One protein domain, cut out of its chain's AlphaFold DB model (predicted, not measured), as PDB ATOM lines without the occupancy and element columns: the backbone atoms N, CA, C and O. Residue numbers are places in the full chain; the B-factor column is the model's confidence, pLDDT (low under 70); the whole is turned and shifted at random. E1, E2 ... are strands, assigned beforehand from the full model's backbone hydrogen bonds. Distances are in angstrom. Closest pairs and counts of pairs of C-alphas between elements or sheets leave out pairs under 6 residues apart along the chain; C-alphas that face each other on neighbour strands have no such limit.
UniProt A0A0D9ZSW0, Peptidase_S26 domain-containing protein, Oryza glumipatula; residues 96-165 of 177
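This is residues 96 to 165 of the 177 residues of the protein "Peptidase_S26 domain-containing protein" of Oryza glumipatula (UniProt A0A0D9ZSW0). The model has little regular structure: two small two-stranded ribbons, E1 with E4 and the hairpin E2 and E3, with loops making up most of the rest. The 70 printed residues have no named helix and four named strands, E1 to E4 in chain order, in two antiparallel sheets, E1 - E4 and E2 - E3; the class is all strand, with 15 residues in strands. The whole is only just compact, close to loose, with a radius of gyration of the C-alphas of 12.9 A and spans of 35 by 27 by 24 A.

E1, residues 104 to 107, begins at C-alpha (19.736, -16.192, -9.784) and is 9.3 A long. E2, residues 113 to 116, is 10.1 A and E3, residues 119 to 122, 10.0 A. E4, residues 162 to 164, is 7.0 A and ends at C-alpha (18.563, -19.293, -14.060).

E1 and E4 are antiparallel at 143 degrees, with N 104 and O 164 within hydrogen-bond range at 2.9 A. The hairpin E2 and E3 is antiparallel at 153 degrees, with N 121 and O 114 within range at 2.8 A. The closest C-alphas of E1 and E2, those of Ala 107 and Ile 113, are 7.4 A apart. E2 and E4 are only just apart, at 8.3 A.

The C-alphas farthest apart, of Asp 98 and Gly 124, are 36.6 A apart. The printed part has no cut. The link E3 to E4 is long, 39 residues. pLDDT is under 70 at residues 96 to 98 and 141 to 154.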
ATOM      1  N   ASN A  96      20.931 -32.469   0.806       56.19
ATOM      2  CA  ASN A  96      21.977 -33.204   0.081       56.19
ATOM      3  C   ASN A  96      23.012 -32.239  -0.539       56.19
ATOM      4  O   ASN A  96      22.636 -31.156  -0.986       56.19
ATOM      5  N   LYS A  97      24.313 -32.569  -0.480       56.72
ATOM      6  CA  LYS A  97      25.415 -31.576  -0.482       56.72
ATOM      7  C   LYS A  97      26.524 -31.788  -1.512       56.72
ATOM      8  O   LYS A  97      27.478 -31.008  -1.514       56.72
ATOM      9  N   ASP A  98      26.425 -32.786  -2.379       65.44
ATOM     10  CA  ASP A  98      27.602 -33.182  -3.162       65.44
ATOM     11  C   ASP A  98      27.930 -32.198  -4.294       65.44
ATOM     12  O   ASP A  98      29.088 -32.071  -4.693       65.44
ATOM     13  N   VAL A  99      26.942 -31.423  -4.761       72.00
ATOM     14  CA  VAL A  99      27.144 -30.389  -5.783       72.00
ATOM     15  C   VAL A  99      26.361 -29.127  -5.432       72.00
ATOM     16  O   VAL A  99      25.141 -29.151  -5.287       72.00
ATOM     17  N   VAL A 100      27.070 -28.002  -5.313       80.06
ATOM     18  CA  VAL A 100      26.477 -26.679  -5.079       80.06
ATOM     19  C   VAL A 100      26.382 -25.930  -6.402       80.06
ATOM     20  O   VAL A 100      27.389 -25.713  -7.075       80.06
ATOM     21  N   PHE A 101      25.175 -25.489  -6.748       87.12
ATOM     22  CA  PHE A 101      24.929 -24.621  -7.896       87.12
ATOM     23  C   PHE A 101      24.632 -23.199  -7.427       87.12
ATOM     24  O   PHE A 101      23.895 -22.991  -6.466       87.12
ATOM     25  N   ILE A 102      25.180 -22.212  -8.136       91.44
ATOM     26  CA  ILE A 102      24.886 -20.794  -7.912       91.44
ATOM     27  C   ILE A 102      24.100 -20.303  -9.116       91.44
ATOM     28  O   ILE A 102      24.584 -20.394 -10.247       91.44
ATOM     29  N   LYS A 103      22.878 -19.835  -8.861       93.62
ATOM     30  CA  LYS A 103      21.920 -19.335  -9.851       93.62
ATOM     31  C   LYS A 103      21.192 -18.119  -9.285       93.62
ATOM     32  O   LYS A 103      21.164 -17.917  -8.072       93.62
ATOM     33  N   ARG A 104      20.586 -17.321 -10.162       95.12
ATOM     34  CA  ARG A 104      19.736 -16.192  -9.784       95.12
ATOM     35  C   ARG A 104      18.285 -16.640  -9.686       95.12
ATOM     36  O   ARG A 104      17.777 -17.252 -10.620       95.12
ATOM     37  N   ILE A 105      17.616 -16.276  -8.596       94.50
ATOM     38  CA  ILE A 105      16.161 -16.398  -8.475       94.50
ATOM     39  C   ILE A 105      15.512 -15.354  -9.379       94.50
ATOM     40  O   ILE A 105      15.801 -14.164  -9.259       94.50
ATOM     41  N   LEU A 106      14.656 -15.813 -10.288       93.56
ATOM     42  CA  LEU A 106      13.920 -14.957 -11.213       93.56
ATOM     43  C   LEU A 106      12.448 -14.831 -10.834       93.56
ATOM     44  O   LEU A 106      11.873 -13.765 -11.028       93.56
ATOM     45  N   ALA A 107      11.851 -15.899 -10.304       92.50
ATOM     46  CA  ALA A 107      10.437 -15.932  -9.965       92.50
ATOM     47  C   ALA A 107      10.164 -16.791  -8.723       92.50
ATOM     48  O   ALA A 107      10.960 -17.660  -8.350       92.50
ATOM     49  N   THR A 108       9.024 -16.521  -8.100       93.56
ATOM     50  CA  THR A 108       8.571 -17.083  -6.822       93.56
ATOM     51  C   THR A 108       7.242 -17.825  -6.986       93.56
ATOM     52  O   THR A 108       6.642 -17.751  -8.063       93.56
ATOM     53  N   PRO A 109       6.776 -18.581  -5.970       93.38
ATOM     54  CA  PRO A 109       5.504 -19.279  -6.063       93.38
ATOM     55  C   PRO A 109       4.370 -18.373  -6.534       93.38
ATOM     56  O   PRO A 109       4.189 -17.253  -6.060       93.38
ATOM     57  N   GLY A 110       3.597 -18.878  -7.485       90.81
ATOM     58  CA  GLY A 110       2.473 -18.175  -8.072       90.81
ATOM     59  C   GLY A 110       2.772 -17.362  -9.329       90.81
ATOM     60  O   GLY A 110       1.817 -16.943  -9.984       90.81
ATOM     61  N   ASP A 111       4.041 -17.181  -9.686       92.19
ATOM     62  CA  ASP A 111       4.427 -16.501 -10.917       92.19
ATOM     63  C   ASP A 111       4.280 -17.411 -12.146       92.19
ATOM     64  O   ASP A 111       4.453 -18.630 -12.078       92.19
ATOM     65  N   PHE A 112       3.993 -16.790 -13.287       87.62
ATOM     66  CA  PHE A 112       4.089 -17.380 -14.618       87.62
ATOM     67  C   PHE A 112       5.353 -16.870 -15.293       87.62
ATOM     68  O   PHE A 112       5.612 -15.662 -15.286       87.62
ATOM     69  N   ILE A 113       6.125 -17.772 -15.889       88.00
ATOM     70  CA  ILE A 113       7.403 -17.445 -16.512       88.00
ATOM     71  C   ILE A 113       7.324 -17.785 -17.995       88.00
ATOM     72  O   ILE A 113       6.719 -18.765 -18.400       88.00
ATOM     73  N   GLU A 114       7.946 -16.970 -18.829       85.50
ATOM     74  CA  GLU A 114       8.018 -17.216 -20.259       85.50
ATOM     75  C   GLU A 114       9.302 -16.603 -20.811       85.50
ATOM     76  O   GLU A 114       9.821 -15.623 -20.272       85.50
ATOM     77  N   VAL A 115       9.827 -17.166 -21.896       86.38
ATOM     78  CA  VAL A 115      10.912 -16.538 -22.654       86.38
ATOM     79  C   VAL A 115      10.450 -16.410 -24.093       86.38
ATOM     80  O   VAL A 115      10.378 -17.411 -24.789       86.38
ATOM     81  N   ARG A 116      10.154 -15.198 -24.565       85.38
ATOM     82  CA  ARG A 116       9.811 -14.961 -25.976       85.38
ATOM     83  C   ARG A 116      10.921 -14.195 -26.653       85.38
ATOM     84  O   ARG A 116      11.331 -13.155 -26.148       85.38
ATOM     85  N   GLN A 117      11.395 -14.706 -27.789       85.44
ATOM     86  CA  GLN A 117      12.435 -14.053 -28.594       85.44
ATOM     87  C   GLN A 117      13.671 -13.677 -27.753       85.44
ATOM     88  O   GLN A 117      14.229 -12.590 -27.877       85.44
ATOM     89  N   GLY A 118      14.064 -14.562 -26.833       84.56
ATOM     90  CA  GLY A 118      15.206 -14.343 -25.951       84.56
ATOM     91  C   GLY A 118      14.979 -13.407 -24.759       84.56
ATOM     92  O   GLY A 118      15.911 -13.196 -23.976       84.56
ATOM     93  N   GLN A 119      13.772 -12.858 -24.593       89.44
ATOM     94  CA  GLN A 119      13.415 -11.963 -23.496       89.44
ATOM     95  C   GLN A 119      12.602 -12.687 -22.423       89.44
ATOM     96  O   GLN A 119      11.585 -13.314 -22.715       89.44
ATOM     97  N   LEU A 120      13.038 -12.560 -21.167       90.44
ATOM     98  CA  LEU A 120      12.310 -13.075 -20.011       90.44
ATOM     99  C   LEU A 120      11.051 -12.243 -19.767       90.44
ATOM    100  O   LEU A 120      11.104 -11.017 -19.660       90.44
ATOM    101  N   ILE A 121       9.926 -12.921 -19.612       90.69
ATOM    102  CA  ILE A 121       8.626 -12.346 -19.303       90.69
ATOM    103  C   ILE A 121       8.113 -13.025 -18.038       90.69
ATOM    104  O   ILE A 121       8.106 -14.249 -17.938       90.69
ATOM    105  N   ILE A 122       7.696 -12.227 -17.059       91.62
ATOM    106  CA  ILE A 122       7.135 -12.729 -15.799       91.62
ATOM    107  C   ILE A 122       5.761 -12.105 -15.624       91.62
ATOM    108  O   ILE A 122       5.642 -10.877 -15.628       91.62
ATOM    109  N   ASN A 123       4.733 -12.940 -15.473       91.44
ATOM    110  CA  ASN A 123       3.332 -12.522 -15.375       91.44
ATOM    111  C   ASN A 123       2.911 -11.599 -16.536       91.44
ATOM    112  O   ASN A 123       2.256 -10.579 -16.332       91.44
ATOM    113  N   GLY A 124       3.354 -11.918 -17.758       89.62
ATOM    114  CA  GLY A 124       3.062 -11.143 -18.970       89.62
ATOM    115  C   GLY A 124       3.904  -9.874 -19.159       89.62
ATOM    116  O   GLY A 124       3.827  -9.253 -20.217       89.62
ATOM    117  N   VAL A 125       4.749  -9.507 -18.191       93.31
ATOM    118  CA  VAL A 125       5.600  -8.312 -18.267       93.31
ATOM    119  C   VAL A 125       7.026  -8.685 -18.654       93.31
ATOM    120  O   VAL A 125       7.712  -9.404 -17.922       93.31
ATOM    121  N   ALA A 126       7.489  -8.156 -19.787       92.38
ATOM    122  CA  ALA A 126       8.876  -8.273 -20.219       92.38
ATOM    123  C   ALA A 126       9.828  -7.631 -19.199       92.38
ATOM    124  O   ALA A 126       9.634  -6.495 -18.754       92.38
ATOM    125  N   ARG A 127      10.875  -8.363 -18.821       93.25
ATOM    126  CA  ARG A 127      11.881  -7.921 -17.858       93.25
ATOM    127  C   ARG A 127      13.110  -7.391 -18.577       93.25
ATOM    128  O   ARG A 127      13.600  -7.977 -19.541       93.25
ATOM    129  N   LYS A 128      13.623  -6.267 -18.074       93.06
ATOM    130  CA  LYS A 128      14.907  -5.704 -18.488       93.06
ATOM    131  C   LYS A 128      15.989  -6.215 -17.548       93.06
ATOM    132  O   LYS A 128      15.954  -5.939 -16.352       93.06
ATOM    133  N   GLU A 129      16.947  -6.945 -18.097       91.88
ATOM    134  CA  GLU A 129      17.934  -7.681 -17.313       91.88
ATOM    135  C   GLU A 129      19.326  -7.132 -17.601       91.88
ATOM    136  O   GLU A 129      19.938  -7.434 -18.615       91.88
ATOM    137  N   HIS A 130      19.824  -6.278 -16.710       93.50
ATOM    138  CA  HIS A 130      21.129  -5.626 -16.875       93.50
ATOM    139  C   HIS A 130      22.321  -6.532 -16.544       93.50
ATOM    140  O   HIS A 130      23.463  -6.178 -16.819       93.50
ATOM    141  N   TYR A 131      22.056  -7.674 -15.915       92.88
ATOM    142  CA  TYR A 131      23.061  -8.621 -15.440       92.88
ATOM    143  C   TYR A 131      23.347  -9.744 -16.438       92.88
ATOM    144  O   TYR A 131      24.186 -10.588 -16.151       92.88
ATOM    145  N   THR A 132      22.659  -9.812 -17.579       90.88
ATOM    146  CA  THR A 132      22.911 -10.843 -18.592       90.88
ATOM    147  C   THR A 132      23.962 -10.361 -19.591       90.88
ATOM    148  O   THR A 132      23.985  -9.195 -19.979       90.88
ATOM    149  N   ALA A 133      24.855 -11.257 -20.022       79.25
ATOM    150  CA  ALA A 133      25.830 -10.931 -21.072       79.25
ATOM    151  C   ALA A 133      25.155 -10.760 -22.443       79.25
ATOM    152  O   ALA A 133      25.579  -9.948 -23.262       79.25
ATOM    153  N   SER A 134      24.120 -11.559 -22.699       83.94
ATOM    154  CA  SER A 134      23.368 -11.578 -23.947       83.94
ATOM    155  C   SER A 134      21.940 -12.061 -23.709       83.94
ATOM    156  O   SER A 134      21.627 -12.681 -22.686       83.94
ATOM    157  N   HIS A 135      21.066 -11.761 -24.669       83.94
ATOM    158  CA  HIS A 135      19.725 -12.331 -24.701       83.94
ATOM    159  C   HIS A 135      19.798 -13.852 -24.869       83.94
ATOM    160  O   HIS A 135      20.756 -14.397 -25.433       83.94
ATOM    161  N   ALA A 136      18.769 -14.534 -24.370       82.75
ATOM    162  CA  ALA A 136      18.625 -15.958 -24.612       82.75
ATOM    163  C   ALA A 136      18.522 -16.216 -26.126       82.75
ATOM    164  O   ALA A 136      17.799 -15.521 -26.833       82.75
ATOM    165  N   SER A 137      19.235 -17.214 -26.638       83.88
ATOM    166  CA  SER A 137      19.179 -17.608 -28.054       83.88
ATOM    167  C   SER A 137      18.019 -18.560 -28.358       83.88
ATOM    168  O   SER A 137      18.023 -19.238 -29.380       83.88
ATOM    169  N   TYR A 138      17.071 -18.671 -27.435       77.50
ATOM    170  CA  TYR A 138      15.969 -19.616 -27.469       77.50
ATOM    171  C   TYR A 138      14.676 -18.920 -27.048       77.50
ATOM    172  O   TYR A 138      14.677 -17.876 -26.385       77.50
ATOM    173  N   THR A 139      13.575 -19.553 -27.416       77.56
ATOM    174  CA  THR A 139      12.225 -19.180 -27.025       77.56
ATOM    175  C   THR A 139      11.626 -20.357 -26.266       77.56
ATOM    176  O   THR A 139      11.842 -21.510 -26.622       77.56
ATOM    177  N   MET A 140      10.912 -20.063 -25.190       73.69
ATOM    178  CA  MET A 140      10.150 -21.008 -24.387       73.69
ATOM    179  C   MET A 140       8.679 -20.642 -24.531       73.69
ATOM    180  O   MET A 140       8.101 -19.988 -23.664       73.69
ATOM    181  N   GLU A 141       8.112 -21.007 -25.674       64.94
ATOM    182  CA  GLU A 141       6.685 -20.871 -25.952       64.94
ATOM    183  C   GLU A 141       5.945 -22.155 -25.564       64.94
ATOM    184  O   GLU A 141       6.530 -23.236 -25.491       64.94
ATOM    185  N   ALA A 142       4.636 -22.035 -25.331       54.25
ATOM    186  CA  ALA A 142       3.780 -23.101 -24.812       54.25
ATOM    187  C   ALA A 142       3.666 -24.365 -25.695       54.25
ATOM    188  O   ALA A 142       2.982 -25.314 -25.319       54.25
ATOM    189  N   MET A 143       4.308 -24.375 -26.865       46.59
ATOM    190  CA  MET A 143       4.104 -25.344 -27.943       46.59
ATOM    191  C   MET A 143       5.408 -25.760 -28.645       46.59
ATOM    192  O   MET A 143       5.388 -26.061 -29.835       46.59
ATOM    193  N   ASP A 144       6.540 -25.815 -27.939       51.09
ATOM    194  CA  ASP A 144       7.694 -26.568 -28.447       51.09
ATOM    195  C   ASP A 144       7.557 -28.053 -28.041       51.09
ATOM    196  O   ASP A 144       7.690 -28.369 -26.859       51.09
ATOM    197  N   PRO A 145       7.287 -28.982 -28.982       49.75
ATOM    198  CA  PRO A 145       7.145 -30.407 -28.683       49.75
ATOM    199  C   PRO A 145       8.454 -31.085 -28.236       49.75
ATOM    200  O   PRO A 145       8.414 -32.228 -27.780       49.75
ATOM    201  N   VAL A 146       9.608 -30.418 -28.363       53.81
ATOM    202  CA  VAL A 146      10.920 -30.916 -27.913       53.81
ATOM    203  C   VAL A 146      11.179 -30.560 -26.450       53.81
ATOM    204  O   VAL A 146      11.828 -31.318 -25.721       53.81
ATOM    205  N   LEU A 147      10.649 -29.429 -25.985       53.72
ATOM    206  CA  LEU A 147      10.733 -29.040 -24.587       53.72
ATOM    207  C   LEU A 147       9.628 -29.782 -23.827       53.72
ATOM    208  O   LEU A 147       8.441 -29.538 -24.039       53.72
ATOM    209  N   LYS A 148      10.009 -30.694 -22.914       49.47
ATOM    210  CA  LYS A 148       9.097 -31.207 -21.869       49.47
ATOM    211  C   LYS A 148       8.251 -30.037 -21.356       49.47
ATOM    212  O   LYS A 148       8.849 -28.972 -21.197       49.47
ATOM    213  N   PRO A 149       6.941 -30.206 -21.066       51.03
ATOM    214  CA  PRO A 149       6.114 -29.127 -20.535       51.03
ATOM    215  C   PRO A 149       6.814 -28.564 -19.305       51.03
ATOM    216  O   PRO A 149       6.847 -29.172 -18.237       51.03
ATOM    217  N   CYS A 150       7.504 -27.455 -19.523       52.91
ATOM    218  CA  CYS A 150       8.408 -26.910 -18.543       52.91
ATOM    219  C   CYS A 150       7.492 -26.283 -17.497       52.91
ATOM    220  O   CYS A 150       6.512 -25.633 -17.871       52.91
ATOM    221  N   MET A 151       7.781 -26.471 -16.204       51.16
ATOM    222  CA  MET A 151       6.948 -25.943 -15.105       51.16
ATOM    223  C   MET A 151       6.618 -24.447 -15.289       51.16
ATOM    224  O   MET A 151       5.576 -23.979 -14.862       51.16
ATOM    225  N   ILE A 152       7.490 -23.750 -16.019       56.84
ATOM    226  CA  ILE A 152       7.449 -22.379 -16.539       56.84
ATOM    227  C   ILE A 152       6.139 -22.010 -17.258       56.84
ATOM    228  O   ILE A 152       5.624 -20.921 -17.039       56.84
ATOM    229  N   LEU A 153       5.568 -22.910 -18.067       59.69
ATOM    230  CA  LEU A 153       4.317 -22.661 -18.804       59.69
ATOM    231  C   LEU A 153       3.067 -22.774 -17.916       59.69
ATOM    232  O   LEU A 153       1.949 -22.526 -18.366       59.69
ATOM    233  N   GLN A 154       3.253 -23.161 -16.654       66.44
ATOM    234  CA  GLN A 154       2.229 -23.227 -15.625       66.44
ATOM    235  C   GLN A 154       2.620 -22.328 -14.446       66.44
ATOM    236  O   GLN A 154       3.731 -21.810 -14.352       66.44
ATOM    237  N   ARG A 155       1.669 -22.101 -13.540       82.88
ATOM    238  CA  ARG A 155       1.904 -21.308 -12.333       82.88
ATOM    239  C   ARG A 155       2.932 -22.013 -11.451       82.88
ATOM    240  O   ARG A 155       2.737 -23.184 -11.126       82.88
ATOM    241  N   LEU A 156       3.973 -21.301 -11.020       87.50
ATOM    242  CA  LEU A 156       5.001 -21.883 -10.159       87.50
ATOM    243  C   LEU A 156       4.370 -22.386  -8.839       87.50
ATOM    244  O   LEU A 156       3.684 -21.605  -8.173       87.50
ATOM    245  N   PRO A 157       4.552 -23.661  -8.453       87.94
ATOM    246  CA  PRO A 157       3.968 -24.217  -7.237       87.94
ATOM    247  C   PRO A 157       4.586 -23.630  -5.962       87.94
ATOM    248  O   PRO A 157       5.699 -23.103  -5.957       87.94
ATOM    249  N   GLU A 158       3.860 -23.778  -4.854       91.25
ATOM    250  CA  GLU A 158       4.340 -23.411  -3.520       91.25
ATOM    251  C   GLU A 158       5.628 -24.157  -3.146       91.25
ATOM    252  O   GLU A 158       5.861 -25.300  -3.548       91.25
ATOM    253  N   GLY A 159       6.493 -23.480  -2.389       88.75
ATOM    254  CA  GLY A 159       7.787 -24.019  -1.956       88.75
ATOM    255  C   GLY A 159       8.853 -24.135  -3.053       88.75
ATOM    256  O   GLY A 159       9.945 -24.622  -2.768       88.75
ATOM    257  N   HIS A 160       8.573 -23.681  -4.278       88.06
ATOM    258  CA  HIS A 160       9.515 -23.714  -5.397       88.06
ATOM    259  C   HIS A 160       9.904 -22.305  -5.841       88.06
ATOM    260  O   HIS A 160       9.131 -21.357  -5.742       88.06
ATOM    261  N   VAL A 161      11.115 -22.170  -6.372       91.62
ATOM    262  CA  VAL A 161      11.592 -20.945  -7.018       91.62
ATOM    263  C   VAL A 161      12.104 -21.287  -8.405       91.62
ATOM    264  O   VAL A 161      12.630 -22.378  -8.628       91.62
ATOM    265  N   PHE A 162      11.963 -20.351  -9.337       91.12
ATOM    266  CA  PHE A 162      12.524 -20.502 -10.668       91.12
ATOM    267  C   PHE A 162      13.875 -19.797 -10.725       91.12
ATOM    268  O   PHE A 162      13.959 -18.593 -10.458       91.12
ATOM    269  N   VAL A 163      14.932 -20.542 -11.056       93.19
ATOM    270  CA  VAL A 163      16.297 -20.016 -11.078       93.19
ATOM    271  C   VAL A 163      16.944 -20.185 -12.443       93.19
ATOM    272  O   VAL A 163      16.763 -21.202 -13.111       93.19
ATOM    273  N   MET A 164      17.749 -19.207 -12.848       92.62
ATOM    274  CA  MET A 164      18.563 -19.293 -14.060       92.62
ATOM    275  C   MET A 164      19.962 -18.728 -13.844       92.62
ATOM    276  O   MET A 164      20.200 -17.914 -12.951       92.62
ATOM    277  N   GLY A 165      20.897 -19.169 -14.682       94.62
ATOM    278  CA  GLY A 165      22.201 -18.528 -14.798       94.62
ATOM    279  C   GLY A 165      22.112 -17.176 -15.511       94.62
ATOM    280  O   GLY A 165      21.293 -16.985 -16.415       94.62
TER     281      GLY A 165